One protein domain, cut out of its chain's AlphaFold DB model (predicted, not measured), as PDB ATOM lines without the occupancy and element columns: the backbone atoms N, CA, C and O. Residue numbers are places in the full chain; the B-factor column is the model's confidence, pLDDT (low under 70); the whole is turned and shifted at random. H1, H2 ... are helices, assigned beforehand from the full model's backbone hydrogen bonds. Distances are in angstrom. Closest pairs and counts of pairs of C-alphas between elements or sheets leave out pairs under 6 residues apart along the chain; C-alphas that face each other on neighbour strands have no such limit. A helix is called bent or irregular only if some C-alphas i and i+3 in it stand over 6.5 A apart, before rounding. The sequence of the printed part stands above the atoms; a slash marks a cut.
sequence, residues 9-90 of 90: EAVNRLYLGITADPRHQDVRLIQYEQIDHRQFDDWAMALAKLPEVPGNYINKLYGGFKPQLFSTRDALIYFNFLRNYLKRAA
ATOM      1  N   GLU A   9       2.455 -20.442  19.456       97.69
ATOM      2  CA  GLU A   9       3.623 -19.671  19.883       97.69
ATOM      3  C   GLU A   9       3.415 -18.167  19.681       97.69
ATOM      4  O   GLU A   9       3.787 -17.361  20.543       97.69
ATOM      5  N   ALA A  10       2.817 -17.764  18.558       97.62
ATOM      6  CA  ALA A  10       2.507 -16.369  18.269       97.62
ATOM      7  C   ALA A  10       1.508 -15.778  19.278       97.62
ATOM      8  O   ALA A  10       1.737 -14.676  19.791       97.62
ATOM      9  N   VAL A  11       0.438 -16.511  19.607       97.81
ATOM     10  CA  VAL A  11      -0.568 -16.095  20.597       97.81
ATOM     11  C   VAL A  11       0.060 -15.973  21.982       97.81
ATOM     12  O   VAL A  11      -0.111 -14.942  22.635       97.81
ATOM     13  N   ASN A  12       0.840 -16.966  22.412       97.94
ATOM     14  CA  ASN A  12       1.466 -16.965  23.734       97.94
ATOM     15  C   ASN A  12       2.491 -15.837  23.891       97.94
ATOM     16  O   ASN A  12       2.502 -15.136  24.906       97.94
ATOM     17  N   ARG A  13       3.313 -15.593  22.868       98.44
ATOM     18  CA  ARG A  13       4.279 -14.485  22.863       98.44
ATOM     19  C   ARG A  13       3.584 -13.127  22.951       98.44
ATOM     20  O   ARG A  13       4.017 -12.268  23.718       98.44
ATOM     21  N   LEU A  14       2.501 -12.941  22.193       98.12
ATOM     22  CA  LEU A  14       1.706 -11.717  22.235       98.12
ATOM     23  C   LEU A  14       1.024 -11.541  23.595       98.12
ATOM     24  O   LEU A  14       1.067 -10.448  24.152       98.12
ATOM     25  N   TYR A  15       0.444 -12.606  24.150       98.19
ATOM     26  CA  TYR A  15      -0.171 -12.585  25.474       98.19
ATOM     27  C   TYR A  15       0.830 -12.160  26.554       98.19
ATOM     28  O   TYR A  15       0.524 -11.258  27.328       98.19
ATOM     29  N   LEU A  16       2.046 -12.719  26.560       98.06
ATOM     30  CA  LEU A  16       3.097 -12.317  27.501       98.06
ATOM     31  C   LEU A  16       3.458 -10.831  27.358       98.06
ATOM     32  O   LEU A  16       3.547 -10.118  28.358       98.06
ATOM     33  N   GLY A  17       3.600 -10.347  26.121       98.31
ATOM     34  CA  GLY A  17       3.839  -8.928  25.849       98.31
ATOM     35  C   GLY A  17       2.708  -8.031  26.356       98.31
ATOM     36  O   GLY A  17       2.978  -7.004  26.971       98.31
ATOM     37  N   ILE A  18       1.452  -8.446  26.159       98.06
ATOM     38  CA  ILE A  18       0.279  -7.754  26.696       98.06
ATOM     39  C   ILE A  18       0.360  -7.742  28.221       98.06
ATOM     40  O   ILE A  18       0.333  -6.664  28.787       98.06
ATOM     41  N   THR A  19       0.554  -8.883  28.889       97.88
ATOM     42  CA  THR A  19       0.568  -8.954  30.364       97.88
ATOM     43  C   THR A  19       1.638  -8.096  31.039       97.88
ATOM     44  O   THR A  19       1.463  -7.719  32.195       97.88
ATOM     45  N   ALA A  20       2.737  -7.794  30.343       97.94
ATOM     46  CA  ALA A  20       3.817  -6.951  30.849       97.94
ATOM     47  C   ALA A  20       3.596  -5.447  30.590       97.94
ATOM     48  O   ALA A  20       4.404  -4.623  31.020       97.94
ATOM     49  N   ASP A  21       2.542  -5.073  29.864       98.44
ATOM     50  CA  ASP A  21       2.300  -3.696  29.455       98.44
ATOM     51  C   ASP A  21       1.796  -2.836  30.631       98.44
ATOM     52  O   ASP A  21       0.749  -3.133  31.210       98.44
ATOM     53  N   PRO A  22       2.469  -1.717  30.967       97.81
ATOM     54  CA  PRO A  22       2.129  -0.908  32.139       97.81
ATOM     55  C   PRO A  22       0.811  -0.130  32.000       97.81
ATOM     56  O   PRO A  22       0.367   0.500  32.959       97.81
ATOM     57  N   ARG A  23       0.177  -0.122  30.819       97.75
ATOM     58  CA  ARG A  23      -1.108   0.562  30.593       97.75
ATOM     59  C   ARG A  23      -2.287  -0.169  31.234       97.75
ATOM     60  O   ARG A  23      -3.390   0.377  31.252       97.75
ATOM     61  N   HIS A  24      -2.088  -1.387  31.729       96.88
ATOM     62  CA  HIS A  24      -3.096  -2.136  32.462       96.88
ATOM     63  C   HIS A  24      -2.473  -2.954  33.598       96.88
ATOM     64  O   HIS A  24      -1.261  -3.076  33.725       96.88
ATOM     65  N   GLN A  25      -3.334  -3.520  34.434       95.69
ATOM     66  CA  GLN A  25      -2.968  -4.367  35.564       95.69
ATOM     67  C   GLN A  25      -4.028  -5.455  35.750       95.69
ATOM     68  O   GLN A  25      -5.087  -5.405  35.118       95.69
ATOM     69  N   ASP A  26      -3.748  -6.424  36.622       95.06
ATOM     70  CA  ASP A  26      -4.693  -7.476  37.019       95.06
ATOM     71  C   ASP A  26      -5.235  -8.302  35.838       95.06
ATOM     72  O   ASP A  26      -6.426  -8.624  35.769       95.06
ATOM     73  N   VAL A  27      -4.356  -8.650  34.890       95.75
ATOM     74  CA  VAL A  27      -4.721  -9.472  33.729       95.75
ATOM     75  C   VAL A  27      -5.180 -10.853  34.184       95.75
ATOM     76  O   VAL A  27      -4.511 -11.525  34.967       95.75
ATOM     77  N   ARG A  28      -6.331 -11.292  33.668       95.00
ATOM     78  CA  ARG A  28      -6.898 -12.617  33.937       95.00
ATOM     79  C   ARG A  28      -7.111 -13.370  32.635       95.00
ATOM     80  O   ARG A  28      -7.756 -12.854  31.722       95.00
ATOM     81  N   LEU A  29      -6.623 -14.605  32.589       95.69
ATOM     82  CA  LEU A  29      -6.935 -15.544  31.520       95.69
ATOM     83  C   LEU A  29      -8.329 -16.135  31.763       95.69
ATOM     84  O   LEU A  29      -8.574 -16.734  32.808       95.69
ATOM     85  N   ILE A  30      -9.246 -15.940  30.813       95.81
ATOM     86  CA  ILE A  30     -10.631 -16.433  30.914       95.81
ATOM     87  C   ILE A  30     -10.749 -17.845  30.335       95.81
ATOM     88  O   ILE A  30     -11.377 -18.707  30.946       95.81
ATOM     89  N   GLN A  31     -10.154 -18.062  29.161       95.19
ATOM     90  CA  GLN A  31     -10.134 -19.333  28.446       95.19
ATOM     91  C   GLN A  31      -8.916 -19.380  27.527       95.19
ATOM     92  O   GLN A  31      -8.543 -18.365  26.938       95.19
ATOM     93  N   TYR A  32      -8.311 -20.561  27.433       96.50
ATOM     94  CA  TYR A  32      -7.238 -20.897  26.505       96.50
ATOM     95  C   TYR A  32      -7.518 -22.300  25.982       96.50
ATOM     96  O   TYR A  32      -7.617 -23.241  26.768       96.50
ATOM     97  N   GLU A  33      -7.706 -22.422  24.676       96.19
ATOM     98  CA  GLU A  33      -8.060 -23.681  24.031       96.19
ATOM     99  C   GLU A  33      -7.545 -23.711  22.594       96.19
ATOM    100  O   GLU A  33      -7.293 -22.664  21.994       96.19
ATOM    101  N   GLN A  34      -7.432 -24.915  22.037       96.81
ATOM    102  CA  GLN A  34      -7.301 -25.070  20.596       96.81
ATOM    103  C   GLN A  34      -8.678 -24.970  19.937       96.81
ATOM    104  O   GLN A  34      -9.663 -25.500  20.451       96.81
ATOM    105  N   ILE A  35      -8.725 -24.292  18.793       94.94
ATOM    106  CA  ILE A  35      -9.932 -24.090  17.990       94.94
ATOM    107  C   ILE A  35      -9.692 -24.610  16.573       94.94
ATOM    108  O   ILE A  35      -8.597 -24.456  16.034       94.94
ATOM    109  N   ASP A  36     -10.723 -25.178  15.950       94.69
ATOM    110  CA  ASP A  36     -10.616 -25.726  14.587       94.69
ATOM    111  C   ASP A  36     -10.478 -24.631  13.516       94.69
ATOM    112  O   ASP A  36      -9.896 -24.843  12.455       94.69
ATOM    113  N   HIS A  37     -11.049 -23.453  13.775       93.75
ATOM    114  CA  HIS A  37     -11.000 -22.291  12.892       93.75
ATOM    115  C   HIS A  37     -11.117 -20.996  13.700       93.75
ATOM    116  O   HIS A  37     -11.737 -20.967  14.764       93.75
ATOM    117  N   ARG A  38     -10.538 -19.915  13.166       93.50
ATOM    118  CA  ARG A  38     -10.660 -18.564  13.732       93.50
ATOM    119  C   ARG A  38     -12.116 -18.108  13.701       93.50
ATOM    120  O   ARG A  38     -12.821 -18.340  12.722       93.50
ATOM    121  N   GLN A  39     -12.567 -17.450  14.762       92.25
ATOM    122  CA  GLN A  39     -13.924 -16.923  14.866       92.25
ATOM    123  C   GLN A  39     -14.007 -15.426  14.534       92.25
ATOM    124  O   GLN A  39     -15.108 -14.933  14.261       92.25
ATOM    125  N   PHE A  40     -12.867 -14.727  14.561       92.56
ATOM    126  CA  PHE A  40     -12.692 -13.308  14.233       92.56
ATOM    127  C   PHE A  40     -11.711 -13.119  13.056       92.56
ATOM    128  O   PHE A  40     -10.876 -12.217  13.066       92.56
ATOM    129  N   ASP A  41     -11.796 -13.980  12.043       90.75
ATOM    130  CA  ASP A  41     -10.932 -14.014  10.855       90.75
ATOM    131  C   ASP A  41     -11.049 -12.798   9.928       90.75
ATOM    132  O   ASP A  41     -10.109 -12.508   9.187       90.75
ATOM    133  N   ASP A  42     -12.145 -12.044  10.021       89.31
ATOM    134  CA  ASP A  42     -12.370 -10.833   9.224       89.31
ATOM    135  C   ASP A  42     -11.428  -9.664   9.605       89.31
ATOM    136  O   ASP A  42     -11.323  -8.679   8.869       89.31
ATOM    137  N   TRP A  43     -10.722  -9.739  10.747       88.06
ATOM    138  CA  TRP A  43      -9.869  -8.651  11.246       88.06
ATOM    139  C   TRP A  43      -8.565  -9.150  11.875       88.06
ATOM    140  O   TRP A  43      -8.550 -10.083  12.669       88.06
ATOM    141  N   ALA A  44      -7.460  -8.435  11.634       87.38
ATOM    142  CA  ALA A  44      -6.223  -8.652  12.393       87.38
ATOM    143  C   ALA A  44      -6.345  -8.174  13.858       87.38
ATOM    144  O   ALA A  44      -5.771  -8.774  14.763       87.38
ATOM    145  N   MET A  45      -7.087  -7.083  14.087       89.19
ATOM    146  CA  MET A  45      -7.482  -6.582  15.407       89.19
ATOM    147  C   MET A  45      -8.672  -5.630  15.245       89.19
ATOM    148  O   MET A  45      -8.561  -4.620  14.551       89.19
ATOM    149  N   ALA A  46      -9.797  -5.918  15.899       88.31
ATOM    150  CA  ALA A  46     -10.977  -5.056  15.887       88.31
ATOM    151  C   ALA A  46     -11.197  -4.412  17.261       88.31
ATOM    152  O   ALA A  46     -11.208  -5.095  18.287       88.31
ATOM    153  N   LEU A  47     -11.428  -3.095  17.283       86.44
ATOM    154  CA  LEU A  47     -11.886  -2.392  18.481       86.44
ATOM    155  C   LEU A  47     -13.400  -2.208  18.414       86.44
ATOM    156  O   LEU A  47     -13.905  -1.354  17.688       86.44
ATOM    157  N   ALA A  48     -14.125  -2.975  19.219       82.25
ATOM    158  CA  ALA A  48     -15.562  -2.815  19.354       82.25
ATOM    159  C   ALA A  48     -15.912  -1.910  20.539       82.25
ATOM    160  O   ALA A  48     -15.552  -2.191  21.684       82.25
ATOM    161  N   LYS A  49     -16.668  -0.843  20.272       77.69
ATOM    162  CA  LYS A  49     -17.395  -0.119  21.322       77.69
ATOM    163  C   LYS A  49     -18.635  -0.923  21.697       77.69
ATOM    164  O   LYS A  49     -19.202  -1.574  20.828       77.69
ATOM    165  N   LEU A  50     -19.023  -0.870  22.973       73.62
ATOM    166  CA  LEU A  50     -20.163  -1.586  23.559       73.62
ATOM    167  C   LEU A  50     -21.412  -1.496  22.666       73.62
ATOM    168  O   LEU A  50     -22.088  -0.465  22.692       73.62
ATOM    169  N   PRO A  51     -21.724  -2.540  21.875       71.38
ATOM    170  CA  PRO A  51     -22.893  -2.516  21.016       71.38
ATOM    171  C   PRO A  51     -24.139  -2.765  21.858       71.38
ATOM    172  O   PRO A  51     -24.060  -3.369  22.928       71.38
ATOM    173  N   GLU A  52     -25.298  -2.350  21.358       77.62
ATOM    174  CA  GLU A  52     -26.558  -2.413  22.104       77.62
ATOM    175  C   GLU A  52     -26.877  -3.829  22.618       77.62
ATOM    176  O   GLU A  52     -27.192  -4.009  23.792       77.62
ATOM    177  N   VAL A  53     -26.709  -4.863  21.782       76.44
ATOM    178  CA  VAL A  53     -27.055  -6.249  22.152       76.44
ATOM    179  C   VAL A  53     -26.110  -6.845  23.215       76.44
ATOM    180  O   VAL A  53     -26.611  -7.222  24.280       76.44
ATOM    181  N   PRO A  54     -24.770  -6.912  23.026       77.56
ATOM    182  CA  PRO A  54     -23.867  -7.336  24.101       77.56
ATOM    183  C   PRO A  54     -23.957  -6.433  25.337       77.56
ATOM    184  O   PRO A  54     -23.835  -6.926  26.457       77.56
ATOM    185  N   GLY A  55     -24.197  -5.131  25.140       81.88
ATOM    186  CA  GLY A  55     -24.347  -4.134  26.197       81.88
ATOM    187  C   GLY A  55     -25.554  -4.392  27.097       81.88
ATOM    188  O   GLY A  55     -25.420  -4.372  28.320       81.88
ATOM    189  N   ASN A  56     -26.713  -4.719  26.523       88.50
ATOM    190  CA  ASN A  56     -27.925  -5.026  27.286       88.50
ATOM    191  C   ASN A  56     -27.762  -6.280  28.158       88.50
ATOM    192  O   ASN A  56     -28.203  -6.287  29.310       88.50
ATOM    193  N   TYR A  57     -27.088  -7.316  27.642       88.75
ATOM    194  CA  TYR A  57     -26.823  -8.554  28.382       88.75
ATOM    195  C   TYR A  57     -26.052  -8.292  29.682       88.75
ATOM    196  O   TYR A  57     -26.513  -8.619  30.777       88.75
ATOM    197  N   ILE A  58     -24.899  -7.636  29.570       91.00
ATOM    198  CA  ILE A  58     -24.030  -7.346  30.716       91.00
ATOM    199  C   ILE A  58     -24.613  -6.261  31.623       91.00
ATOM    200  O   ILE A  58     -24.382  -6.290  32.829       91.00
ATOM    201  N   ASN A  59     -25.405  -5.326  31.084       91.62
ATOM    202  CA  ASN A  59     -26.063  -4.316  31.901       91.62
ATOM    203  C   ASN A  59     -27.093  -4.954  32.838       91.62
ATOM    204  O   ASN A  59     -27.137  -4.621  34.019       91.62
ATOM    205  N   LYS A  60     -27.851  -5.939  32.345       92.88
ATOM    206  CA  LYS A  60     -28.821  -6.685  33.153       92.88
ATOM    207  C   LYS A  60     -28.167  -7.507  34.270       92.88
ATOM    208  O   LYS A  60     -28.749  -7.622  35.343       92.88
ATOM    209  N   LEU A  61     -26.991  -8.085  34.022       93.81
ATOM    210  CA  LEU A  61     -26.313  -8.962  34.985       93.81
ATOM    211  C   LEU A  61     -25.416  -8.207  35.972       93.81
ATOM    212  O   LEU A  61     -25.371  -8.545  37.150       93.81
ATOM    213  N   TYR A  62     -24.706  -7.182  35.499       95.00
ATOM    214  CA  TYR A  62     -23.610  -6.543  36.235       95.00
ATOM    215  C   TYR A  62     -23.797  -5.025  36.419       95.00
ATOM    216  O   TYR A  62     -22.963  -4.357  37.048       95.00
ATOM    217  N   GLY A  63     -24.880  -4.450  35.883       93.44
ATOM    218  CA  GLY A  63     -25.121  -3.004  35.899       93.44
ATOM    219  C   GLY A  63     -24.084  -2.224  35.088       93.44
ATOM    220  O   GLY A  63     -23.648  -1.156  35.514       93.44
ATOM    221  N   GLY A  64     -23.594  -2.816  33.995       90.69
ATOM    222  CA  GLY A  64     -22.678  -2.200  33.035       90.69
ATOM    223  C   GLY A  64     -21.534  -3.125  32.618       90.69
ATOM    224  O   GLY A  64     -21.473  -4.293  33.001       90.69
ATOM    225  N   PHE A  65     -20.590  -2.592  31.838       90.56
ATOM    226  CA  PHE A  65     -19.383  -3.323  31.444       90.56
ATOM    227  C   PHE A  65     -18.353  -3.337  32.571       90.56
ATOM    228  O   PHE A  65     -17.521  -2.442  32.693       90.56
ATOM    229  N   LYS A  66     -18.438  -4.378  33.404       92.25
ATOM    230  CA  LYS A  66     -17.530  -4.659  34.525       92.25
ATOM    231  C   LYS A  66     -16.880  -6.031  34.321       92.25
ATOM    232  O   LYS A  66     -17.220  -6.978  35.031       92.25
ATOM    233  N   PRO A  67     -15.987  -6.169  33.326       92.38
ATOM    234  CA  PRO A  67     -15.459  -7.464  32.897       92.38
ATOM    235  C   PRO A  67     -14.737  -8.248  34.002       92.38
ATOM    236  O   PRO A  67     -14.700  -9.471  33.957       92.38
ATOM    237  N   GLN A  68     -14.222  -7.570  35.027       92.94
ATOM    238  CA  GLN A  68     -13.611  -8.185  36.207       92.94
ATOM    239  C   GLN A  68     -14.586  -9.005  37.070       92.94
ATOM    240  O   GLN A  68     -14.141  -9.782  37.912       92.94
ATOM    241  N   LEU A  69     -15.898  -8.811  36.887       94.06
ATOM    242  CA  LEU A  69     -16.958  -9.540  37.589       94.06
ATOM    243  C   LEU A  69     -17.535 -10.692  36.760       94.06
ATOM    244  O   LEU A  69     -18.356 -11.445  37.276       94.06
ATOM    245  N   PHE A  70     -17.157 -10.816  35.485       94.31
ATOM    246  CA  PHE A  70     -17.778 -11.791  34.597       94.31
ATOM    247  C   PHE A  70     -17.346 -13.203  34.979       94.31
ATOM    248  O   PHE A  70     -16.156 -13.486  35.127       94.31
ATOM    249  N   SER A  71     -18.315 -14.112  35.078       94.81
ATOM    250  CA  SER A  71     -18.015 -15.541  35.034       94.81
ATOM    251  C   SER A  71     -17.435 -15.916  33.661       94.81
ATOM    252  O   SER A  71     -17.721 -15.250  32.659       94.81
ATOM    253  N   THR A  72     -16.675 -17.015  33.576       93.75
ATOM    254  CA  THR A  72     -16.192 -17.545  32.285       93.75
ATOM    255  C   THR A  72     -17.346 -17.726  31.299       93.75
ATOM    256  O   THR A  72     -17.255 -17.294  30.153       93.75
ATOM    257  N   ARG A  73     -18.485 -18.258  31.761       95.19
ATOM    258  CA  ARG A  73     -19.684 -18.444  30.933       95.19
ATOM    259  C   ARG A  73     -20.190 -17.129  30.335       95.19
ATOM    260  O   ARG A  73     -20.477 -17.073  29.142       95.19
ATOM    261  N   ASP A  74     -20.298 -16.076  31.142       95.25
ATOM    262  CA  ASP A  74     -20.826 -14.787  30.682       95.25
ATOM    263  C   ASP A  74     -19.872 -14.066  29.736       95.25
ATOM    264  O   ASP A  74     -20.320 -13.436  28.779       95.25
ATOM    265  N   ALA A  75     -18.564 -14.199  29.965       94.50
ATOM    266  CA  ALA A  75     -17.542 -13.684  29.066       94.50
ATOM    267  C   ALA A  75     -17.633 -14.329  27.672       94.50
ATOM    268  O   ALA A  75     -17.592 -13.621  26.664       94.50
ATOM    269  N   LEU A  76     -17.827 -15.650  27.600       93.75
ATOM    270  CA  LEU A  76     -17.997 -16.356  26.325       93.75
ATOM    271  C   LEU A  76     -19.299 -15.976  25.621       93.75
ATOM    272  O   LEU A  76     -19.300 -15.736  24.414       93.75
ATOM    273  N   ILE A  77     -20.404 -15.861  26.366       93.94
ATOM    274  CA  ILE A  77     -21.682 -15.394  25.811       93.94
ATOM    275  C   ILE A  77     -21.533 -13.972  25.249       93.94
ATOM    276  O   ILE A  77     -21.978 -13.705  24.131       93.94
ATOM    277  N   TYR A  78     -20.859 -13.077  25.979       92.94
ATOM    278  CA  TYR A  78     -20.562 -11.722  25.518       92.94
ATOM    279  C   TYR A  78     -19.755 -11.727  24.212       92.94
ATOM    280  O   TYR A  78     -20.137 -11.040  23.264       92.94
ATOM    281  N   PHE A  79     -18.683 -12.522  24.120       92.06
ATOM    282  CA  PHE A  79     -17.883 -12.609  22.896       92.06
ATOM    283  C   PHE A  79     -18.643 -13.222  21.720       92.06
ATOM    284  O   PHE A  79     -18.485 -12.751  20.596       92.06
ATOM    285  N   ASN A  80     -19.531 -14.188  21.961       92.31
ATOM    286  CA  ASN A  80     -20.408 -14.712  20.916       92.31
ATOM    287  C   ASN A  80     -21.366 -13.632  20.382       92.31
ATOM    288  O   ASN A  80     -21.516 -13.484  19.167       92.31
ATOM    289  N   PHE A  81     -21.981 -12.831  21.262       91.62
ATOM    290  CA  PHE A  81     -22.790 -11.692  20.817       91.62
ATOM    291  C   PHE A  81     -21.955 -10.665  20.055       91.62
ATOM    292  O   PHE A  81     -22.405 -10.161  19.026       91.62
ATOM    293  N   LEU A  82     -20.743 -10.377  20.531       89.69
ATOM    294  CA  LEU A  82     -19.854  -9.418  19.892       89.69
ATOM    295  C   LEU A  82     -19.442  -9.871  18.488       89.69
ATOM    296  O   LEU A  82     -19.533  -9.087  17.551       89.69
ATOM    297  N   ARG A  83     -19.055 -11.139  18.327       88.94
ATOM    298  CA  ARG A  83     -18.737 -11.739  17.028       88.94
ATOM    299  C   ARG A  83     -19.892 -11.583  16.046       88.94
ATOM    300  O   ARG A  83     -19.699 -11.092  14.940       88.94
ATOM    301  N   ASN A  84     -21.102 -11.959  16.462       88.75
ATOM    302  CA  ASN A  84     -22.291 -11.861  15.614       88.75
ATOM    303  C   ASN A  84     -22.621 -10.410  15.243       88.75
ATOM    304  O   ASN A  84     -23.115 -10.158  14.148       88.75
ATOM    305  N   TYR A  85     -22.357  -9.461  16.144       86.88
ATOM    306  CA  TYR A  85     -22.503  -8.039  15.855       86.88
ATOM    307  C   TYR A  85     -21.478  -7.566  14.817       86.88
ATOM    308  O   TYR A  85     -21.863  -6.948  13.829       86.88
ATOM    309  N   LEU A  86     -20.196  -7.894  15.002       84.62
ATOM    310  CA  LEU A  86     -19.127  -7.479  14.091       84.62
ATOM    311  C   LEU A  86     -19.315  -8.061  12.681       84.62
ATOM    312  O   LEU A  86     -19.196  -7.321  11.712       84.62
ATOM    313  N   LYS A  87     -19.727  -9.332  12.564       85.00
ATOM    314  CA  LYS A  87     -20.025  -9.976  11.270       85.00
ATOM    315  C   LYS A  87     -21.201  -9.360  10.508       85.00
ATOM    316  O   LYS A  87     -21.326  -9.581   9.315       85.00
ATOM    317  N   ARG A  88     -22.094  -8.631  11.184       81.12
ATOM    318  CA  ARG A  88     -23.207  -7.905  10.542       81.12
ATOM    319  C   ARG A  88     -22.841  -6.477  10.145       81.12
ATOM    320  O   ARG A  88     -23.613  -5.844   9.436       81.12
ATOM    321  N   ALA A  89     -21.746  -5.951  10.686       72.62
ATOM    322  CA  ALA A  89     -21.288  -4.587  10.445       72.62
ATOM    323  C   ALA A  89     -20.211  -4.499   9.347       72.62
ATOM    324  O   ALA A  89     -19.860  -3.386   8.956       72.62
ATOM    325  N   ALA A  90     -19.686  -5.644   8.897       66.69
ATOM    326  CA  ALA A  90     -18.818  -5.797   7.730       66.69
ATOM    327  C   ALA A  90     -19.654  -6.093   6.478       66.69
ATOM    328  O   ALA A  90     -19.266  -5.593   5.400       66.69
TER     329      ALA A  90
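AT A GLANCE: This is residues 9 to 90 of the 90 residues of the protein "Sensors of blue-light using FAD" of Marinobacter sp. DSM 26671 (UniProt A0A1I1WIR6). A helical hairpin of H3 and H2 makes one end of the model, and the short helix H1 lies by itself at the other end. The long stretch of residues 20 to 51, with no named element, winds through the space between them, so that the longest axis runs from H1 across this stretch to the hairpin. The printed part has 82 residues with three named helices, H1, H2 and H3 in chain order, and no named strand. The class is all helix, though under half of the residues, 40 of 82, are in named elements. The whole is only just compact, close to loose, with a radius of gyration of the C-alphas of 13.9 A and spans of 35 by 29 by 22 A.

HOW THE PARTS SIT: The longest helix is H3, residues 72 to 89. It touches H2, residues 52 to 62, with 7 pairs of C-alphas within 8 A; H3 touches H2 with residues 78 to 85 alone. The closest C-alphas of the two are those of Pro 54 and Phe 81, 5.6 A apart. Their lines stand at a shallow tilt of 15 degrees and they run opposite ways, with their centres 11.4 A apart. H2 and H3 form a helical hairpin. H1, residues 9 to 19, touches no helix: it is apart from H3 and apart from H2, with no C-alpha of either within 8 A. In H1, H2 and H3 every O i to N i+4 pair is within hydrogen-bond range.

IN THESE COORDINATES: H3 measures 25.9 A from first to last C-alpha, from C-alpha 72 at (-16.192, -17.545, 32.285) to C-alpha 89 at (-21.288, -4.587, 10.445). H2 measures 15.0 A and begins with C-alpha 52 at (-26.558, -2.413, 22.104). H1 measures 15.3 A and begins at the first printed residue, with C-alpha 9 at (3.623, -19.671, 19.883). No helix is bent.

THE WHOLE: The two C-alphas farthest apart are those of Glu 9 and Lys 60, at 37.4 A, and the first and last printed C-alphas, of Glu 9 and Ala 90, are 29.0 A apart. The link from H1 to H2 is long, with 32 residues; within it residues 33 to 38 stand free, as do residues 20 to 25. The link from H2 to H3 is short, with 9 residues. The printed part has no cut and ends at residue 90, the chain's last residue. The mean pLDDT of the printed part is 91.2, and one residue, Ala 90, is under 70.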